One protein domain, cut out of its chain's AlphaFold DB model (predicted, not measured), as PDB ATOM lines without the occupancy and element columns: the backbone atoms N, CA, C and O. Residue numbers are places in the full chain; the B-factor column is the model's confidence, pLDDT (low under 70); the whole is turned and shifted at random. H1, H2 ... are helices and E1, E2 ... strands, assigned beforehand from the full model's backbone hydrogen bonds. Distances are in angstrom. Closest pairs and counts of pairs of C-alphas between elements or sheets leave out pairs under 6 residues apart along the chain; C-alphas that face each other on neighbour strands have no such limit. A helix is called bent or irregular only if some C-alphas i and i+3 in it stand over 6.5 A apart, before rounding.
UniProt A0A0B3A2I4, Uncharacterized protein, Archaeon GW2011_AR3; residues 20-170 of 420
ATOM      1  N   LYS A  20     106.788 210.906 -30.654       71.81
ATOM      2  CA  LYS A  20     105.897 212.059 -30.818       71.81
ATOM      3  C   LYS A  20     106.656 213.332 -30.496       71.81
ATOM      4  O   LYS A  20     107.006 213.569 -29.344       71.81
ATOM      5  N   ARG A  21     106.886 214.155 -31.517       78.62
ATOM      6  CA  ARG A  21     107.561 215.450 -31.387       78.62
ATOM      7  C   ARG A  21     106.541 216.572 -31.275       78.62
ATOM      8  O   ARG A  21     105.696 216.691 -32.157       78.62
ATOM      9  N   ALA A  22     106.634 217.376 -30.221       84.19
ATOM     10  CA  ALA A  22     105.714 218.485 -29.966       84.19
ATOM     11  C   ALA A  22     106.440 219.682 -29.341       84.19
ATOM     12  O   ALA A  22     107.434 219.516 -28.630       84.19
ATOM     13  N   GLY A  23     105.950 220.892 -29.610       87.56
ATOM     14  CA  GLY A  23     106.453 222.109 -28.967       87.56
ATOM     15  C   GLY A  23     106.023 222.205 -27.500       87.56
ATOM     16  O   GLY A  23     105.013 221.627 -27.101       87.56
ATOM     17  N   ILE A  24     106.751 222.974 -26.684       88.12
ATOM     18  CA  ILE A  24     106.427 223.140 -25.251       88.12
ATOM     19  C   ILE A  24     104.998 223.662 -25.007       88.12
ATOM     20  O   ILE A  24     104.346 223.238 -24.055       88.12
ATOM     21  N   ASP A  25     104.491 224.525 -25.887       87.75
ATOM     22  CA  ASP A  25     103.133 225.073 -25.792       87.75
ATOM     23  C   ASP A  25     102.069 224.001 -26.065       87.75
ATOM     24  O   ASP A  25     101.055 223.933 -25.374       87.75
ATOM     25  N   GLU A  26     102.327 223.109 -27.025       88.44
ATOM     26  CA  GLU A  26     101.437 221.988 -27.341       88.44
ATOM     27  C   GLU A  26     101.385 220.985 -26.183       88.44
ATOM     28  O   GLU A  26     100.313 220.479 -25.851       88.44
ATOM     29  N   ILE A  27     102.527 220.736 -25.534       88.12
ATOM     30  CA  ILE A  27     102.616 219.875 -24.350       88.12
ATOM     31  C   ILE A  27     101.838 220.465 -23.176       88.12
ATOM     32  O   ILE A  27     101.101 219.740 -22.513       88.12
ATOM     33  N   GLU A  28     101.955 221.767 -22.920       88.88
ATOM     34  CA  GLU A  28     101.200 222.420 -21.848       88.88
ATOM     35  C   GLU A  28      99.686 222.335 -22.090       88.88
ATOM     36  O   GLU A  28      98.930 221.968 -21.187       88.88
ATOM     37  N   MET A  29      99.244 222.613 -23.321       88.38
ATOM     38  CA  MET A  29      97.837 222.475 -23.701       88.38
ATOM     39  C   MET A  29      97.347 221.038 -23.512       88.38
ATOM     40  O   MET A  29      96.273 220.820 -22.950       88.38
ATOM     41  N   TRP A  30      98.149 220.058 -23.930       87.06
ATOM     42  CA  TRP A  30      97.831 218.644 -23.768       87.06
ATOM     43  C   TRP A  30      97.727 218.228 -22.292       87.06
ATOM     44  O   TRP A  30      96.774 217.547 -21.921       87.06
ATOM     45  N   ILE A  31      98.647 218.677 -21.432       88.50
ATOM     46  CA  ILE A  31      98.600 218.413 -19.985       88.50
ATOM     47  C   ILE A  31      97.347 219.024 -19.349       88.50
ATOM     48  O   ILE A  31      96.667 218.360 -18.562       88.50
ATOM     49  N   SER A  32      96.998 220.256 -19.725       88.50
ATOM     50  CA  SER A  32      95.773 220.919 -19.267       88.50
ATOM     51  C   SER A  32      94.514 220.152 -19.695       88.50
ATOM     52  O   SER A  32      93.601 219.934 -18.894       88.50
ATOM     53  N   ASP A  33      94.461 219.680 -20.942       87.06
ATOM     54  CA  ASP A  33      93.365 218.840 -21.433       87.06
ATOM     55  C   ASP A  33      93.271 217.514 -20.676       87.06
ATOM     56  O   ASP A  33      92.186 217.124 -20.235       87.06
ATOM     57  N   LEU A  34      94.405 216.835 -20.488       85.88
ATOM     58  CA  LEU A  34      94.486 215.578 -19.751       85.88
ATOM     59  C   LEU A  34      93.971 215.749 -18.318       85.88
ATOM     60  O   LEU A  34      93.172 214.933 -17.844       85.88
ATOM     61  N   ARG A  35      94.357 216.843 -17.653       88.25
ATOM     62  CA  ARG A  35      93.861 217.217 -16.326       88.25
ATOM     63  C   ARG A  35      92.346 217.386 -16.319       88.25
ATOM     64  O   ARG A  35      91.678 216.815 -15.459       88.25
ATOM     65  N   ASN A  36      91.791 218.126 -17.278       87.31
ATOM     66  CA  ASN A  36      90.348 218.362 -17.371       87.31
ATOM     67  C   ASN A  36      89.562 217.064 -17.619       87.31
ATOM     68  O   ASN A  36      88.520 216.834 -16.996       87.31
ATOM     69  N   ILE A  37      90.076 216.185 -18.484       85.69
ATOM     70  CA  ILE A  37      89.485 214.869 -18.761       85.69
ATOM     71  C   ILE A  37      89.474 214.012 -17.490       85.69
ATOM     72  O   ILE A  37      88.423 213.478 -17.113       85.69
ATOM     73  N   LYS A  38      90.617 213.914 -16.801       86.25
ATOM     74  CA  LYS A  38      90.741 213.162 -15.545       86.25
ATOM     75  C   LYS A  38      89.860 213.744 -14.446       86.25
ATOM     76  O   LYS A  38      89.214 212.987 -13.729       86.25
ATOM     77  N   LEU A  39      89.727 215.067 -14.356       87.19
ATOM     78  CA  LEU A  39      88.876 215.724 -13.358       87.19
ATOM     79  C   LEU A  39      87.396 215.389 -13.584       87.19
ATOM     80  O   LEU A  39      86.663 215.100 -12.637       87.19
ATOM     81  N   GLY A  40      86.966 215.325 -14.847       83.56
ATOM     82  CA  GLY A  40      85.636 214.838 -15.209       83.56
ATOM     83  C   GLY A  40      85.409 213.352 -14.892       83.56
ATOM     84  O   GLY A  40      84.281 212.954 -14.590       83.56
ATOM     85  N   ALA A  41      86.443 212.509 -14.955       83.00
ATOM     86  CA  ALA A  41      86.365 211.105 -14.540       83.00
ATOM     87  C   ALA A  41      86.302 210.965 -13.010       83.00
ATOM     88  O   ALA A  41      85.396 210.306 -12.498       83.00
ATOM     89  N   VAL A  42      87.176 211.667 -12.283       87.62
ATOM     90  CA  VAL A  42      87.196 211.685 -10.815       87.62
ATOM     91  C   VAL A  42      85.872 212.167 -10.250       87.62
ATOM     92  O   VAL A  42      85.267 211.455  -9.460       87.62
ATOM     93  N   ASN A  43      85.357 213.313 -10.698       86.75
ATOM     94  CA  ASN A  43      84.090 213.842 -10.184       86.75
ATOM     95  C   ASN A  43      82.893 212.912 -10.457       86.75
ATOM     96  O   ASN A  43      81.893 212.968  -9.741       86.75
ATOM     97  N   ARG A  44      82.970 212.045 -11.478       86.25
ATOM     98  CA  ARG A  44      81.967 210.993 -11.697       86.25
ATOM     99  C   ARG A  44      82.126 209.852 -10.698       86.25
ATOM    100  O   ARG A  44      81.137 209.491 -10.067       86.25
ATOM    101  N   GLU A  45      83.338 209.344 -10.497       89.88
ATOM    102  CA  GLU A  45      83.601 208.284  -9.513       89.88
ATOM    103  C   GLU A  45      83.377 208.734  -8.063       89.88
ATOM    104  O   GLU A  45      82.907 207.953  -7.235       89.88
ATOM    105  N   LEU A  46      83.591 210.013  -7.745       91.62
ATOM    106  CA  LEU A  46      83.269 210.570  -6.430       91.62
ATOM    107  C   LEU A  46      81.796 210.405  -6.065       91.62
ATOM    108  O   LEU A  46      81.481 210.216  -4.891       91.62
ATOM    109  N   LYS A  47      80.885 210.398  -7.046       91.81
ATOM    110  CA  LYS A  47      79.467 210.111  -6.784       91.81
ATOM    111  C   LYS A  47      79.272 208.687  -6.262       91.81
ATOM    112  O   LYS A  47      78.484 208.490  -5.337       91.81
ATOM    113  N   ASN A  48      80.022 207.722  -6.796       92.62
ATOM    114  CA  ASN A  48      79.986 206.329  -6.347       92.62
ATOM    115  C   ASN A  48      80.551 206.199  -4.928       92.62
ATOM    116  O   ASN A  48      79.927 205.580  -4.066       92.62
ATOM    117  N   TYR A  49      81.695 206.833  -4.649       95.31
ATOM    118  CA  TYR A  49      82.269 206.862  -3.301       95.31
ATOM    119  C   TYR A  49      81.345 207.544  -2.293       95.31
ATOM    120  O   TYR A  49      81.125 207.002  -1.214       95.31
ATOM    121  N   ARG A  50      80.726 208.673  -2.656       95.00
ATOM    122  CA  ARG A  50      79.737 209.361  -1.819       95.00
ATOM    123  C   ARG A  50      78.568 208.446  -1.471       95.00
ATOM    124  O   ARG A  50      78.216 208.351  -0.302       95.00
ATOM    125  N   ALA A  51      78.004 207.740  -2.450       95.12
ATOM    126  CA  ALA A  51      76.922 206.790  -2.201       95.12
ATOM    127  C   ALA A  51      77.353 205.651  -1.255       95.12
ATOM    128  O   ALA A  51      76.624 205.317  -0.318       95.12
ATOM    129  N   ARG A  52      78.559 205.097  -1.444       96.56
ATOM    130  CA  ARG A  52      79.134 204.058  -0.567       96.56
ATOM    131  C   ARG A  52      79.354 204.566   0.863       96.56
ATOM    132  O   ARG A  52      79.004 203.864   1.809       96.56
ATOM    133  N   ILE A  53      79.887 205.781   1.020       96.88
ATOM    134  CA  ILE A  53      80.099 206.429   2.322       96.88
ATOM    135  C   ILE A  53      78.757 206.642   3.025       96.88
ATOM    136  O   ILE A  53      78.600 206.209   4.158       96.88
ATOM    137  N   LEU A  54      77.764 207.232   2.351       96.19
ATOM    138  CA  LEU A  54      76.431 207.447   2.930       96.19
ATOM    139  C   LEU A  54      75.762 206.124   3.339       96.19
ATOM    140  O   LEU A  54      75.141 206.043   4.394       96.19
ATOM    141  N   THR A  55      75.943 205.063   2.548       96.44
ATOM    142  CA  THR A  55      75.443 203.721   2.893       96.44
ATOM    143  C   THR A  55      76.106 203.195   4.167       96.44
ATOM    144  O   THR A  55      75.413 202.765   5.084       96.44
ATOM    145  N   LYS A  56      77.441 203.281   4.282       95.88
ATOM    146  CA  LYS A  56      78.142 202.870   5.512       95.88
ATOM    147  C   LYS A  56      77.820 203.750   6.711       95.88
ATOM    148  O   LYS A  56      77.772 203.243   7.824       95.88
ATOM    149  N   GLN A  57      77.566 205.036   6.501       96.69
ATOM    150  CA  GLN A  57      77.101 205.939   7.551       96.69
ATOM    151  C   GLN A  57      75.754 205.461   8.109       96.69
ATOM    152  O   GLN A  57      75.605 205.367   9.326       96.69
ATOM    153  N   GLN A  58      74.815 205.073   7.237       96.62
ATOM    154  CA  GLN A  58      73.537 204.498   7.660       96.62
ATOM    155  C   GLN A  58      73.716 203.159   8.390       96.62
ATOM    156  O   GLN A  58      73.129 202.970   9.448       96.62
ATOM    157  N   GLU A  59      74.578 202.262   7.901       96.81
ATOM    158  CA  GLU A  59      74.867 200.998   8.598       96.81
ATOM    159  C   GLU A  59      75.419 201.221  10.019       96.81
ATOM    160  O   GLU A  59      75.070 200.478  10.938       96.81
ATOM    161  N   ILE A  60      76.256 202.250  10.216       97.31
ATOM    162  CA  ILE A  60      76.745 202.644  11.546       97.31
ATOM    163  C   ILE A  60      75.577 203.119  12.418       97.31
ATOM    164  O   ILE A  60      75.486 202.703  13.573       97.31
ATOM    165  N   HIS A  61      74.672 203.950  11.889       97.06
ATOM    166  CA  HIS A  61      73.481 204.394  12.621       97.06
ATOM    167  C   HIS A  61      72.584 203.221  13.031       97.06
ATOM    168  O   HIS A  61      72.223 203.117  14.203       97.06
ATOM    169  N   ASP A  62      72.304 202.298  12.113       96.94
ATOM    170  CA  ASP A  62      71.470 201.128  12.391       96.94
ATOM    171  C   ASP A  62      72.119 200.213  13.445       96.94
ATOM    172  O   ASP A  62      71.440 199.687  14.328       96.94
ATOM    173  N   ALA A  63      73.443 200.031  13.385       96.75
ATOM    174  CA  ALA A  63      74.188 199.247  14.369       96.75
ATOM    175  C   ALA A  63      74.207 199.920  15.754       96.75
ATOM    176  O   ALA A  63      74.073 199.240  16.774       96.75
ATOM    177  N   ILE A  64      74.304 201.254  15.803       97.00
ATOM    178  CA  ILE A  64      74.154 202.030  17.041       97.00
ATOM    179  C   ILE A  64      72.765 201.811  17.649       97.00
ATOM    180  O   ILE A  64      72.672 201.537  18.846       97.00
ATOM    181  N   GLU A  65      71.700 201.892  16.849       95.88
ATOM    182  CA  GLU A  65      70.337 201.671  17.342       95.88
ATOM    183  C   GLU A  65      70.131 200.253  17.880       95.88
ATOM    184  O   GLU A  65      69.472 200.070  18.907       95.88
ATOM    185  N   ARG A  66      70.693 199.241  17.202       95.69
ATOM    186  CA  ARG A  66      70.656 197.854  17.682       95.69
ATOM    187  C   ARG A  66      71.370 197.718  19.018       95.69
ATOM    188  O   ARG A  66      70.793 197.152  19.942       95.69
ATOM    189  N   LEU A  67      72.561 198.307  19.165       95.25
ATOM    190  CA  LEU A  67      73.267 198.317  20.445       95.25
ATOM    191  C   LEU A  67      72.446 199.018  21.534       95.25
ATOM    192  O   LEU A  67      72.345 198.488  22.637       95.25
ATOM    193  N   GLU A  68      71.837 200.176  21.253       93.31
ATOM    194  CA  GLU A  68      70.984 200.903  22.208       93.31
ATOM    195  C   GLU A  68      69.805 200.054  22.699       93.31
ATOM    196  O   GLU A  68      69.559 200.012  23.907       93.31
ATOM    197  N   LYS A  69      69.143 199.325  21.795       92.88
ATOM    198  CA  LYS A  69      67.995 198.451  22.094       92.88
ATOM    199  C   LYS A  69      68.390 197.089  22.684       92.88
ATOM    200  O   LYS A  69      67.522 196.396  23.202       92.88
ATOM    201  N   ALA A  70      69.665 196.706  22.618       90.56
ATOM    202  CA  ALA A  70      70.124 195.401  23.079       90.56
ATOM    203  C   ALA A  70      69.970 195.229  24.596       90.56
ATOM    204  O   ALA A  70      70.395 196.089  25.384       90.56
ATOM    205  N   GLU A  71      69.389 194.093  24.980       84.69
ATOM    206  CA  GLU A  71      69.204 193.661  26.364       84.69
ATOM    207  C   GLU A  71      70.292 192.669  26.791       84.69
ATOM    208  O   GLU A  71      70.943 192.020  25.976       84.69
ATOM    209  N   LEU A  72      70.491 192.548  28.104       81.62
ATOM    210  CA  LEU A  72      71.472 191.635  28.681       81.62
ATOM    211  C   LEU A  72      71.060 190.167  28.474       81.62
ATOM    212  O   LEU A  72      69.994 189.782  28.957       81.62
ATOM    213  N   PRO A  73      71.930 189.312  27.901       73.31
ATOM    214  CA  PRO A  73      71.647 187.881  27.754       73.31
ATOM    215  C   PRO A  73      71.443 187.155  29.095       73.31
ATOM    216  O   PRO A  73      70.682 186.194  29.173       73.31
ATOM    217  N   ASN A  74      72.111 187.618  30.161       76.62
ATOM    218  CA  ASN A  74      71.883 187.167  31.533       76.62
ATOM    219  C   ASN A  74      71.518 188.371  32.422       76.62
ATOM    220  O   ASN A  74      72.398 189.168  32.757       76.62
ATOM    221  N   PRO A  75      70.249 188.517  32.842       71.44
ATOM    222  CA  PRO A  75      69.821 189.635  33.680       71.44
ATOM    223  C   PRO A  75      70.336 189.547  35.129       71.44
ATOM    224  O   PRO A  75      70.267 190.536  35.858       71.44
ATOM    225  N   ASN A  76      70.880 188.400  35.556       78.56
ATOM    226  CA  ASN A  76      71.362 188.170  36.919       78.56
ATOM    227  C   ASN A  76      72.846 188.550  37.095       78.56
ATOM    228  O   ASN A  76      73.672 187.731  37.501       78.56
ATOM    229  N   ILE A  77      73.197 189.794  36.758       81.00
ATOM    230  CA  ILE A  77      74.539 190.357  36.984       81.00
ATOM    231  C   ILE A  77      74.552 191.313  38.188       81.00
ATOM    232  O   ILE A  77      73.540 191.957  38.479       81.00
ATOM    233  N   PRO A  78      75.693 191.479  38.886       86.12
ATOM    234  CA  PRO A  78      75.801 192.432  39.989       86.12
ATOM    235  C   PRO A  78      75.452 193.866  39.560       86.12
ATOM    236  O   PRO A  78      75.887 194.325  38.504       86.12
ATOM    237  N   SER A  79      74.759 194.624  40.418       83.75
ATOM    238  CA  SER A  79      74.351 196.017  40.136       83.75
ATOM    239  C   SER A  79      75.521 196.916  39.698       83.75
ATOM    240  O   SER A  79      75.389 197.718  38.775       83.75
ATOM    241  N   ARG A  80      76.712 196.719  40.282       85.50
ATOM    242  CA  ARG A  80      77.939 197.431  39.885       85.50
ATOM    243  C   ARG A  80      78.364 197.137  38.439       85.50
ATOM    244  O   ARG A  80      78.831 198.048  37.762       85.50
ATOM    245  N   ALA A  81      78.207 195.897  37.973       84.56
ATOM    246  CA  ALA A  81      78.516 195.505  36.597       84.56
ATOM    247  C   ALA A  81      77.500 196.097  35.610       84.56
ATOM    248  O   ALA A  81      77.900 196.607  34.568       84.56
ATOM    249  N   LYS A  82      76.214 196.132  35.986       85.19
ATOM    250  CA  LYS A  82      75.152 196.772  35.196       85.19
ATOM    251  C   LYS A  82      75.405 198.272  34.993       85.19
ATOM    252  O   LYS A  82      75.450 198.732  33.860       85.19
ATOM    253  N   ASN A  83      75.706 199.006  36.068       87.12
ATOM    254  CA  ASN A  83      76.024 200.439  35.985       87.12
ATOM    255  C   ASN A  83      77.278 200.718  35.137       87.12
ATOM    256  O   ASN A  83      77.329 201.702  34.398       87.12
ATOM    257  N   LEU A  84      78.302 199.861  35.246       88.50
ATOM    258  CA  LEU A  84      79.511 199.970  34.431       88.50
ATOM    259  C   LEU A  84      79.195 199.743  32.948       88.50
ATOM    260  O   LEU A  84      79.677 200.502  32.108       88.50
ATOM    261  N   LEU A  85      78.390 198.728  32.630       89.12
ATOM    262  CA  LEU A  85      77.965 198.433  31.268       89.12
ATOM    263  C   LEU A  85      77.167 199.596  30.671       89.12
ATOM    264  O   LEU A  85      77.535 200.073  29.603       89.12
ATOM    265  N   ASP A  86      76.154 200.104  31.376       89.38
ATOM    266  CA  ASP A  86      75.304 201.203  30.897       89.38
ATOM    267  C   ASP A  86      76.119 202.480  30.636       89.38
ATOM    268  O   ASP A  86      75.972 203.127  29.597       89.38
ATOM    269  N   GLY A  87      77.052 202.817  31.533       91.56
ATOM    270  CA  GLY A  87      77.952 203.957  31.346       91.56
ATOM    271  C   GLY A  87      78.849 203.817  30.109       91.56
ATOM    272  O   GLY A  87      79.007 204.771  29.342       91.56
ATOM    273  N   ASN A  88      79.410 202.625  29.882       94.31
ATOM    274  CA  ASN A  88      80.257 202.363  28.715       94.31
ATOM    275  C   ASN A  88      79.441 202.288  27.420       94.31
ATOM    276  O   ASN A  88      79.859 202.878  26.427       94.31
ATOM    277  N   LYS A  89      78.258 201.665  27.442       94.50
ATOM    278  CA  LYS A  89      77.297 201.630  26.332       94.50
ATOM    279  C   LYS A  89      76.929 203.043  25.883       94.50
ATOM    280  O   LYS A  89      77.131 203.384  24.720       94.50
ATOM    281  N   ASN A  90      76.508 203.898  26.815       94.12
ATOM    282  CA  ASN A  90      76.135 205.284  26.525       94.12
ATOM    283  C   ASN A  90      77.310 206.101  25.974       94.12
ATOM    284  O   ASN A  90      77.149 206.868  25.024       94.12
ATOM    285  N   SER A  91      78.507 205.932  26.544       95.06
ATOM    286  CA  SER A  91      79.704 206.624  26.056       95.06
ATOM    287  C   SER A  91      80.091 206.161  24.648       95.06
ATOM    288  O   SER A  91      80.348 206.998  23.783       95.06
ATOM    289  N   TYR A  92      80.096 204.847  24.406       96.56
ATOM    290  CA  TYR A  92      80.433 204.249  23.113       96.56
ATOM    291  C   TYR A  92      79.472 204.710  22.017       96.56
ATOM    292  O   TYR A  92      79.911 205.200  20.975       96.56
ATOM    293  N   VAL A  93      78.166 204.642  22.287       96.00
ATOM    294  CA  VAL A  93      77.116 205.100  21.374       96.00
ATOM    295  C   VAL A  93      77.265 206.585  21.061       96.00
ATOM    296  O   VAL A  93      77.300 206.962  19.892       96.00
ATOM    297  N   ARG A  94      77.411 207.437  22.082       96.44
ATOM    298  CA  ARG A  94      77.526 208.890  21.892       96.44
ATOM    299  C   ARG A  94      78.720 209.264  21.013       96.44
ATOM    300  O   ARG A  94      78.579 210.086  20.113       96.44
ATOM    301  N   ILE A  95      79.893 208.692  21.285       95.94
ATOM    302  CA  ILE A  95      81.118 209.019  20.541       95.94
ATOM    303  C   ILE A  95      81.022 208.480  19.108       95.94
ATOM    304  O   ILE A  95      81.349 209.197  18.166       95.94
ATOM    305  N   THR A  96      80.515 207.259  18.926       96.19
ATOM    306  CA  THR A  96      80.375 206.673  17.586       96.19
ATOM    307  C   THR A  96      79.334 207.408  16.744       96.19
ATOM    308  O   THR A  96      79.557 207.648  15.560       96.19
ATOM    309  N   ARG A  97      78.232 207.851  17.359       96.31
ATOM    310  CA  ARG A  97      77.222 208.696  16.708       96.31
ATOM    311  C   ARG A  97      77.820 210.025  16.247       96.31
ATOM    312  O   ARG A  97      77.624 210.405  15.098       96.31
ATOM    313  N   LYS A  98      78.618 210.680  17.101       95.25
ATOM    314  CA  LYS A  98      79.329 211.921  16.750       95.25
ATOM    315  C   LYS A  98      80.246 211.730  15.537       95.25
ATOM    316  O   LYS A  98      80.283 212.602  14.673       95.25
ATOM    317  N   LEU A  99      80.972 210.609  15.462       95.00
ATOM    318  CA  LEU A  99      81.769 210.275  14.279       95.00
ATOM    319  C   LEU A  99      80.871 210.149  13.046       95.00
ATOM    320  O   LEU A  99      81.118 210.830  12.057       95.00
ATOM    321  N   ALA A 100      79.832 209.309  13.115       94.75
ATOM    322  CA  ALA A 100      78.934 209.059  11.992       94.75
ATOM    323  C   ALA A 100      78.341 210.365  11.447       94.75
ATOM    324  O   ALA A 100      78.458 210.630  10.257       94.75
ATOM    325  N   GLU A 101      77.806 211.233  12.306       94.12
ATOM    326  CA  GLU A 101      77.235 212.537  11.928       94.12
ATOM    327  C   GLU A 101      78.285 213.528  11.391       94.12
ATOM    328  O   GLU A 101      77.978 214.409  10.585       94.12
ATOM    329  N   GLY A 102      79.538 213.392  11.832       93.44
ATOM    330  CA  GLY A 102      80.660 214.232  11.418       93.44
ATOM    331  C   GLY A 102      81.246 213.888  10.046       93.44
ATOM    332  O   GLY A 102      82.017 214.691   9.502       93.44
ATOM    333  N   ILE A 103      80.894 212.728   9.479       94.81
ATOM    334  CA  ILE A 103      81.337 212.297   8.149       94.81
ATOM    335  C   ILE A 103      80.497 213.016   7.092       94.81
ATOM    336  O   ILE A 103      79.313 212.743   6.900       94.81
ATOM    337  N   LYS A 104      81.144 213.938   6.379       93.75
ATOM    338  CA  LYS A 104      80.573 214.649   5.232       93.75
ATOM    339  C   LYS A 104      81.352 214.246   3.982       93.75
ATOM    340  O   LYS A 104      82.508 214.653   3.871       93.75
ATOM    341  N   PRO A 105      80.772 213.434   3.080       93.38
ATOM    342  CA  PRO A 105      81.460 213.021   1.863       93.38
ATOM    343  C   PRO A 105      81.872 214.234   1.010       93.38
ATOM    344  O   PRO A 105      81.091 215.187   0.923       93.38
ATOM    345  N   PRO A 106      83.039 214.192   0.350       93.00
ATOM    346  CA  PRO A 106      83.511 215.274  -0.508       93.00
ATOM    347  C   PRO A 106      82.630 215.403  -1.760       93.00
ATOM    348  O   PRO A 106      82.149 214.400  -2.299       93.00
ATOM    349  N   GLU A 107      82.406 216.635  -2.231       88.19
ATOM    350  CA  GLU A 107      81.591 216.887  -3.430       88.19
ATOM    351  C   GLU A 107      82.429 217.010  -4.699       88.19
ATOM    352  O   GLU A 107      81.949 216.679  -5.788       88.19
ATOM    353  N   LYS A 108      83.667 217.489  -4.559       87.81
ATOM    354  CA  LYS A 108      84.591 217.725  -5.665       87.81
ATOM    355  C   LYS A 108      85.998 217.270  -5.304       87.81
ATOM    356  O   LYS A 108      86.301 217.001  -4.142       87.81
ATOM    357  N   TYR A 109      86.852 217.195  -6.321       86.00
ATOM    358  CA  TYR A 109      88.253 216.815  -6.169       86.00
ATOM    359  C   TYR A 109      88.995 217.676  -5.136       86.00
ATOM    360  O   TYR A 109      89.747 217.149  -4.321       86.00
ATOM    361  N   GLU A 110      88.739 218.983  -5.133       86.81
ATOM    362  CA  GLU A 110      89.426 219.956  -4.281       86.81
ATOM    363  C   GLU A 110      89.198 219.714  -2.778       86.81
ATOM    364  O   GLU A 110      90.026 220.104  -1.959       86.81
ATOM    365  N   ASP A 111      88.112 219.028  -2.411       89.81
ATOM    366  CA  ASP A 111      87.761 218.749  -1.016       89.81
ATOM    367  C   ASP A 111      88.406 217.456  -0.481       89.81
ATOM    368  O   ASP A 111      88.330 217.168   0.717       89.81
ATOM    369  N   LEU A 112      89.001 216.636  -1.357       89.00
ATOM    370  CA  LEU A 112      89.388 215.259  -1.032       89.00
ATOM    371  C   LEU A 112      90.502 215.173   0.000       89.00
ATOM    372  O   LEU A 112      90.411 214.373   0.929       89.00
ATOM    373  N   GLU A 113      91.537 215.989  -0.162       89.00
ATOM    374  CA  GLU A 113      92.691 215.984   0.736       89.00
ATOM    375  C   GLU A 113      92.262 216.326   2.167       89.00
ATOM    376  O   GLU A 113      92.568 215.595   3.112       89.00
ATOM    377  N   TYR A 114      91.452 217.378   2.311       92.56
ATOM    378  CA  TYR A 114      90.888 217.771   3.597       92.56
ATOM    379  C   TYR A 114      89.978 216.685   4.182       92.56
ATOM    380  O   TYR A 114      90.082 216.365   5.367       92.56
ATOM    381  N   PHE A 115      89.099 216.097   3.364       95.56
ATOM    382  CA  PHE A 115      88.197 215.036   3.805       95.56
ATOM    383  C   PHE A 115      88.959 213.820   4.349       95.56
ATOM    384  O   PHE A 115      88.649 213.355   5.448       95.56
ATOM    385  N   ILE A 116      89.962 213.330   3.613       94.06
ATOM    386  CA  ILE A 116      90.770 212.167   4.002       94.06
ATOM    387  C   ILE A 116      91.508 212.455   5.314       94.06
ATOM    388  O   ILE A 116      91.390 211.683   6.265       94.06
ATOM    389  N   ALA A 117      92.194 213.599   5.403       94.50
ATOM    390  CA  ALA A 117      92.933 213.980   6.605       94.50
ATOM    391  C   ALA A 117      92.015 214.135   7.830       94.50
ATOM    392  O   ALA A 117      92.356 213.706   8.935       94.50
ATOM    393  N   LYS A 118      90.828 214.727   7.648       96.00
ATOM    394  CA  LYS A 118      89.831 214.850   8.714       96.00
ATOM    395  C   LYS A 118      89.325 213.480   9.168       96.00
ATOM    396  O   LYS A 118      89.250 213.242  10.369       96.00
ATOM    397  N   PHE A 119      89.001 212.586   8.234       96.75
ATOM    398  CA  PHE A 119      88.522 211.242   8.555       96.75
ATOM    399  C   PHE A 119      89.558 210.435   9.350       96.75
ATOM    400  O   PHE A 119      89.206 209.829  10.361       96.75
ATOM    401  N   ASP A 120      90.830 210.474   8.943       95.44
ATOM    402  CA  ASP A 120      91.919 209.780   9.642       95.44
ATOM    403  C   ASP A 120      92.061 210.277  11.096       95.44
ATOM    404  O   ASP A 120      92.219 209.484  12.033       95.44
ATOM    405  N   ASN A 121      91.937 211.592  11.304       96.50
ATOM    406  CA  ASN A 121      91.951 212.196  12.637       96.50
ATOM    407  C   ASN A 121      90.739 211.771  13.480       96.50
ATOM    408  O   ASN A 121      90.916 211.322  14.616       96.50
ATOM    409  N   ASP A 122      89.530 211.859  12.920       95.75
ATOM    410  CA  ASP A 122      88.291 211.487  13.610       95.75
ATOM    411  C   ASP A 122      88.291 209.991  13.999       95.75
ATOM    412  O   ASP A 122      87.872 209.623  15.100       95.75
ATOM    413  N   LEU A 123      88.818 209.114  13.135       95.88
ATOM    414  CA  LEU A 123      88.951 207.676  13.394       95.88
ATOM    415  C   LEU A 123      89.982 207.372  14.498       95.88
ATOM    416  O   LEU A 123      89.767 206.500  15.350       95.88
ATOM    417  N   SER A 124      91.095 208.109  14.517       94.94
ATOM    418  CA  SER A 124      92.110 208.014  15.575       94.94
ATOM    419  C   SER A 124      91.552 208.449  16.934       94.94
ATOM    420  O   SER A 124      91.754 207.765  17.945       94.94
ATOM    421  N   GLU A 125      90.795 209.551  16.970       95.19
ATOM    422  CA  GLU A 125      90.127 210.039  18.183       95.19
ATOM    423  C   GLU A 125      89.063 209.053  18.680       95.19
ATOM    424  O   GLU A 125      89.019 208.752  19.881       95.19
ATOM    425  N   LEU A 126      88.258 208.494  17.768       95.31
ATOM    426  CA  LEU A 126      87.283 207.450  18.080       95.31
ATOM    427  C   LEU A 126      87.968 206.274  18.779       95.31
ATOM    428  O   LEU A 126      87.541 205.874  19.862       95.31
ATOM    429  N   THR A 127      89.035 205.741  18.182       92.56
ATOM    430  CA  THR A 127      89.740 204.558  18.696       92.56
ATOM    431  C   THR A 127      90.222 204.789  20.127       92.56
ATOM    432  O   THR A 127      89.936 203.986  21.015       92.56
ATOM    433  N   LYS A 128      90.870 205.932  20.389       94.31
ATOM    434  CA  LYS A 128      91.362 206.300  21.730       94.31
ATOM    435  C   LYS A 128      90.230 206.456  22.745       94.31
ATOM    436  O   LYS A 128      90.348 206.006  23.882       94.31
ATOM    437  N   SER A 129      89.131 207.080  22.333       93.75
ATOM    438  CA  SER A 129      88.039 207.461  23.237       93.75
ATOM    439  C   SER A 129      87.057 206.323  23.523       93.75
ATOM    440  O   SER A 129      86.326 206.368  24.512       93.75
ATOM    441  N   THR A 130      87.029 205.293  22.671       95.12
ATOM    442  CA  THR A 130      86.064 204.190  22.761       95.12
ATOM    443  C   THR A 130      86.668 202.852  23.176       95.12
ATOM    444  O   THR A 130      85.911 201.976  23.584       95.12
ATOM    445  N   GLN A 131      87.998 202.696  23.161       93.69
ATOM    446  CA  GLN A 131      88.686 201.423  23.416       93.69
ATOM    447  C   GLN A 131      88.195 200.699  24.679       93.69
ATOM    448  O   GLN A 131      87.787 199.540  24.620       93.69
ATOM    449  N   ARG A 132      88.192 201.383  25.831       93.31
ATOM    450  CA  ARG A 132      87.733 200.795  27.102       93.31
ATOM    451  C   ARG A 132      86.262 200.386  27.044       93.31
ATOM    452  O   ARG A 132      85.908 199.315  27.527       93.31
ATOM    453  N   ALA A 133      85.423 201.247  26.474       94.25
ATOM    454  CA  ALA A 133      83.994 201.001  26.386       94.25
ATOM    455  C   ALA A 133      83.691 199.813  25.470       94.25
ATOM    456  O   ALA A 133      82.895 198.956  25.835       94.25
ATOM    457  N   TYR A 134      84.398 199.712  24.346       94.38
ATOM    458  CA  TYR A 134      84.325 198.575  23.441       94.38
ATOM    459  C   TYR A 134      84.718 197.262  24.131       94.38
ATOM    460  O   TYR A 134      83.960 196.302  24.053       94.38
ATOM    461  N   PHE A 135      85.835 197.218  24.869       93.88
ATOM    462  CA  PHE A 135      86.238 196.003  25.596       93.88
ATOM    463  C   PHE A 135      85.199 195.551  26.624       93.88
ATOM    464  O   PHE A 135      84.914 194.365  26.721       93.88
ATOM    465  N   ILE A 136      84.593 196.486  27.361       91.75
ATOM    466  CA  ILE A 136      83.537 196.155  28.328       91.75
ATOM    467  C   ILE A 136      82.277 195.659  27.610       91.75
ATOM    468  O   ILE A 136      81.643 194.715  28.071       91.75
ATOM    469  N   LEU A 137      81.918 196.260  26.473       93.44
ATOM    470  CA  LEU A 137      80.785 195.808  25.665       93.44
ATOM    471  C   LEU A 137      81.022 194.424  25.056       93.44
ATOM    472  O   LEU A 137      80.067 193.668  24.938       93.44
ATOM    473  N   GLN A 138      82.258 194.052  24.726       93.12
ATOM    474  CA  GLN A 138      82.566 192.719  24.202       93.12
ATOM    475  C   GLN A 138      82.274 191.584  25.201       93.12
ATOM    476  O   GLN A 138      82.024 190.467  24.768       93.12
ATOM    477  N   GLU A 139      82.229 191.855  26.508       89.44
ATOM    478  CA  GLU A 139      81.895 190.842  27.523       89.44
ATOM    479  C   GLU A 139      80.385 190.551  27.616       89.44
ATOM    480  O   GLU A 139      79.986 189.460  28.021       89.44
ATOM    481  N   PHE A 140      79.529 191.515  27.249       88.38
ATOM    482  CA  PHE A 140      78.079 191.440  27.505       88.38
ATOM    483  C   PHE A 140      77.196 191.631  26.262       88.38
ATOM    484  O   PHE A 140      76.086 191.111  26.227       88.38
ATOM    485  N   LEU A 141      77.676 192.378  25.267       92.00
ATOM    486  CA  LEU A 141      76.992 192.812  24.041       92.00
ATOM    487  C   LEU A 141      77.958 192.698  22.844       92.00
ATOM    488  O   LEU A 141      78.210 193.652  22.097       92.00
ATOM    489  N   ALA A 142      78.607 191.534  22.731       91.69
ATOM    490  CA  ALA A 142      79.704 191.295  21.795       91.69
ATOM    491  C   ALA A 142      79.279 191.402  20.329       91.69
ATOM    492  O   ALA A 142      80.061 191.862  19.497       91.69
ATOM    493  N   ILE A 143      78.056 190.967  20.022       93.56
ATOM    494  CA  ILE A 143      77.513 190.942  18.664       93.56
ATOM    495  C   ILE A 143      77.289 192.378  18.197       93.56
ATOM    496  O   ILE A 143      77.890 192.810  17.217       93.56
ATOM    497  N   GLU A 144      76.518 193.151  18.954       95.06
ATOM    498  CA  GLU A 144      76.106 194.506  18.595       95.06
ATOM    499  C   GLU A 144      77.295 195.472  18.568       95.06
ATOM    500  O   GLU A 144      77.432 196.284  17.652       95.06
ATOM    501  N   SER A 145      78.214 195.360  19.532       93.31
ATOM    502  CA  SER A 145      79.432 196.179  19.514       93.31
ATOM    503  C   SER A 145      80.382 195.795  18.370       93.31
ATOM    504  O   SER A 145      81.008 196.679  17.781       93.31
ATOM    505  N   ARG A 146      80.456 194.510  17.987       94.50
ATOM    506  CA  ARG A 146      81.234 194.072  16.816       94.50
ATOM    507  C   ARG A 146      80.626 194.577  15.510       94.50
ATOM    508  O   ARG A 146      81.383 194.956  14.621       94.50
ATOM    509  N   GLU A 147      79.303 194.607  15.380       95.88
ATOM    510  CA  GLU A 147      78.636 195.146  14.187       95.88
ATOM    511  C   GLU A 147      79.023 196.605  13.926       95.88
ATOM    512  O   GLU A 147      79.371 196.956  12.798       95.88
ATOM    513  N   ILE A 148      79.055 197.434  14.973       96.44
ATOM    514  CA  ILE A 148      79.507 198.827  14.875       96.44
ATOM    515  C   ILE A 148      80.970 198.894  14.414       96.44
ATOM    516  O   ILE A 148      81.296 199.627  13.478       96.44
ATOM    517  N   ALA A 149      81.856 198.106  15.032       94.56
ATOM    518  CA  ALA A 149      83.271 198.072  14.668       94.56
ATOM    519  C   ALA A 149      83.494 197.635  13.206       94.56
ATOM    520  O   ALA A 149      84.327 198.216  12.506       94.56
ATOM    521  N   LEU A 150      82.727 196.654  12.718       96.31
ATOM    522  CA  LEU A 150      82.772 196.207  11.325       96.31
ATOM    523  C   LEU A 150      82.263 197.280  10.356       96.31
ATOM    524  O   LEU A 150      82.868 197.474   9.301       96.31
ATOM    525  N   ALA A 151      81.200 198.007  10.710       96.00
ATOM    526  CA  ALA A 151      80.678 199.100   9.892       96.00
ATOM    527  C   ALA A 151      81.690 200.258   9.773       96.00
ATOM    528  O   ALA A 151      81.956 200.738   8.668       96.00
ATOM    529  N   ILE A 152      82.341 200.634  10.883       96.56
ATOM    530  CA  ILE A 152      83.440 201.617  10.894       96.56
ATOM    531  C   ILE A 152      84.616 201.124  10.047       96.56
ATOM    532  O   ILE A 152      85.155 201.886   9.243       96.56
ATOM    533  N   LYS A 153      84.998 199.845  10.164       96.31
ATOM    534  CA  LYS A 153      86.080 199.290   9.343       96.31
ATOM    535  C   LYS A 153      85.734 199.318   7.854       96.31
ATOM    536  O   LYS A 153      86.591 199.618   7.031       96.31
ATOM    537  N   GLY A 154      84.476 199.055   7.506       96.88
ATOM    538  CA  GLY A 154      83.974 199.191   6.140       96.88
ATOM    539  C   GLY A 154      84.088 200.623   5.609       96.88
ATOM    540  O   GLY A 154      84.469 200.809   4.455       96.88
ATOM    541  N   MET A 155      83.813 201.625   6.450       96.62
ATOM    542  CA  MET A 155      84.022 203.036   6.114       96.62
ATOM    543  C   MET A 155      85.500 203.342   5.844       96.62
ATOM    544  O   MET A 155      85.824 203.933   4.816       96.62
ATOM    545  N   GLU A 156      86.398 202.896   6.726       97.06
ATOM    546  CA  GLU A 156      87.849 203.070   6.564       97.06
ATOM    547  C   GLU A 156      88.346 202.464   5.244       97.06
ATOM    548  O   GLU A 156      89.094 203.106   4.510       97.06
ATOM    549  N   THR A 157      87.878 201.263   4.888       97.62
ATOM    550  CA  THR A 157      88.202 200.633   3.600       97.62
ATOM    551  C   THR A 157      87.763 201.499   2.418       97.62
ATOM    552  O   THR A 157      88.539 201.683   1.488       97.62
ATOM    553  N   ILE A 158      86.562 202.087   2.453       96.75
ATOM    554  CA  ILE A 158      86.082 202.965   1.371       96.75
ATOM    555  C   ILE A 158      86.951 204.222   1.243       96.75
ATOM    556  O   ILE A 158      87.248 204.645   0.126       96.75
ATOM    557  N   VAL A 159      87.362 204.821   2.363       95.94
ATOM    558  CA  VAL A 159      88.239 206.005   2.353       95.94
ATOM    559  C   VAL A 159      89.638 205.649   1.840       95.94
ATOM    560  O   VAL A 159      90.220 206.407   1.063       95.94
ATOM    561  N   ASN A 160      90.159 204.473   2.191       94.94
ATOM    562  CA  ASN A 160      91.432 203.978   1.664       94.94
ATOM    563  C   ASN A 160      91.359 203.688   0.154       94.94
ATOM    564  O   ASN A 160      92.253 204.101  -0.583       94.94
ATOM    565  N   ASP A 161      90.279 203.060  -0.321       94.56
ATOM    566  CA  ASP A 161      90.021 202.848  -1.752       94.56
ATOM    567  C   ASP A 161      89.979 204.184  -2.513       94.56
ATOM    568  O   ASP A 161      90.539 204.308  -3.604       94.56
ATOM    569  N   LEU A 162      89.339 205.202  -1.924       92.56
ATOM    570  CA  LEU A 162      89.274 206.549  -2.485       92.56
ATOM    571  C   LEU A 162      90.671 207.181  -2.590       92.56
ATOM    572  O   LEU A 162      90.994 207.770  -3.622       92.56
ATOM    573  N   ARG A 163      91.517 207.022  -1.564       90.94
ATOM    574  CA  ARG A 163      92.911 207.498  -1.575       90.94
ATOM    575  C   ARG A 163      93.717 206.847  -2.706       90.94
ATOM    576  O   ARG A 163      94.394 207.541  -3.462       90.94
ATOM    577  N   GLU A 164      93.603 205.529  -2.861       90.62
ATOM    578  CA  GLU A 164      94.285 204.784  -3.928       90.62
ATOM    579  C   GLU A 164      93.772 205.147  -5.324       90.62
ATOM    580  O   GLU A 164      94.559 205.264  -6.266       90.62
ATOM    581  N   PHE A 165      92.465 205.386  -5.461       88.62
ATOM    582  CA  PHE A 165      91.873 205.878  -6.701       88.62
ATOM    583  C   PHE A 165      92.492 207.213  -7.131       88.62
ATOM    584  O   PHE A 165      92.942 207.332  -8.267       88.62
ATOM    585  N   ILE A 166      92.584 208.187  -6.218       85.88
ATOM    586  CA  ILE A 166      93.173 209.503  -6.507       85.88
ATOM    587  C   ILE A 166      94.640 209.368  -6.915       85.88
ATOM    588  O   ILE A 166      95.059 209.959  -7.912       85.88
ATOM    589  N   ARG A 167      95.409 208.558  -6.176       84.56
ATOM    590  CA  ARG A 167      96.825 208.310  -6.474       84.56
ATOM    591  C   ARG A 167      97.007 207.734  -7.877       84.56
ATOM    592  O   ARG A 167      97.863 208.197  -8.624       84.56
ATOM    593  N   ARG A 168      96.170 206.766  -8.259       84.88
ATOM    594  CA  ARG A 168      96.187 206.154  -9.594       84.88
ATOM    595  C   ARG A 168      95.854 207.147 -10.706       84.88
ATOM    596  O   ARG A 168      96.359 207.006 -11.815       84.88
ATOM    597  N   GLU A 169      95.027 208.152 -10.434       84.31
ATOM    598  CA  GLU A 169      94.700 209.168 -11.435       84.31
ATOM    599  C   GLU A 169      95.857 210.141 -11.726       84.31
ATOM    600  O   GLU A 169      95.814 210.815 -12.753       84.31
ATOM    601  N   GLY A 170      96.921 210.179 -10.916       82.44
ATOM    602  CA  GLY A 170      98.179 210.846 -11.284       82.44
ATOM    603  C   GLY A 170      98.131 212.381 -11.309       82.44
ATOM    604  O   GLY A 170      98.932 213.009 -12.000       82.44
TER     605      GLY A 170
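This is residues 20 to 170 of the 420 residues of an uncharacterized protein of Archaeon GW2011_AR3 (UniProt A0A0B3A2I4). This is a long up-and-down bundle of four helices, each running against the one before it; H1 is its spine, H4 packs along H1, and H2 packs on residues 57 to 68 of H1. H3 is bent: H3a folds back beside H2, and short H3b turns to pack on H2 and on residues 145 to 146 of H4, while residues 20 to 34, of which 20 to 23 belong to E1 and 24 to 34 to H1, stick out as an arm. The printed part has 151 residues, with named elements in the order E1, H1, H2, H3, H4, and is mostly helix. It is loose, with a radius of gyration of the C-alphas of 21.6 A, and spans 82 by 23 by 21 A.

Find C-alpha 24 at (106.427, 223.140, -25.251); from there H1, residues 24 to 69, runs 65.8 A, with a kink of 26 degrees near residue 44. E1, residues 20 to 23, precedes it and pairs with no named strand. H2 is residues 79 to 102, 34.6 A. H3, residues 109 to 140, was assigned as one helix by its hydrogen bonds, but is bent: C-alphas 129 and 132 are 7.7 A apart. Its arms are H3a, residues 109 to 129, 30.9 A, irregular with C-alphas 110 and 113 7.2 A apart, and H3b, residues 132 to 140. H4, residues 142 to 169, runs 40.6 A to C-alpha 169 at (94.700, 209.168, -11.435).

Start at Leu 67 of H1: H4 touches H1 there, closest C-alphas Leu 67 and Glu 144, 5.1 A, opposite ways at a shallow tilt of 3 degrees. H1 and H2 form a helical hairpin, closest C-alphas Gln 57 and Ala 100, 5.7 A. H2 touches H3b at a steep tilt of 58 degrees, closest C-alphas Asn 88 and Ala 133, 4.6 A. Every O i to N i+4 pair is within hydrogen-bond range in H2 and H4; in H1 40 of 42 are, in H3a 15 of 17, in H3b 3 of 5.

The two farthest C-alphas, those of Gly 23 and Asn 76, are 82.0 A apart. The printed part has no cut, no link is long, and no printed residue is under 70 in pLDDT.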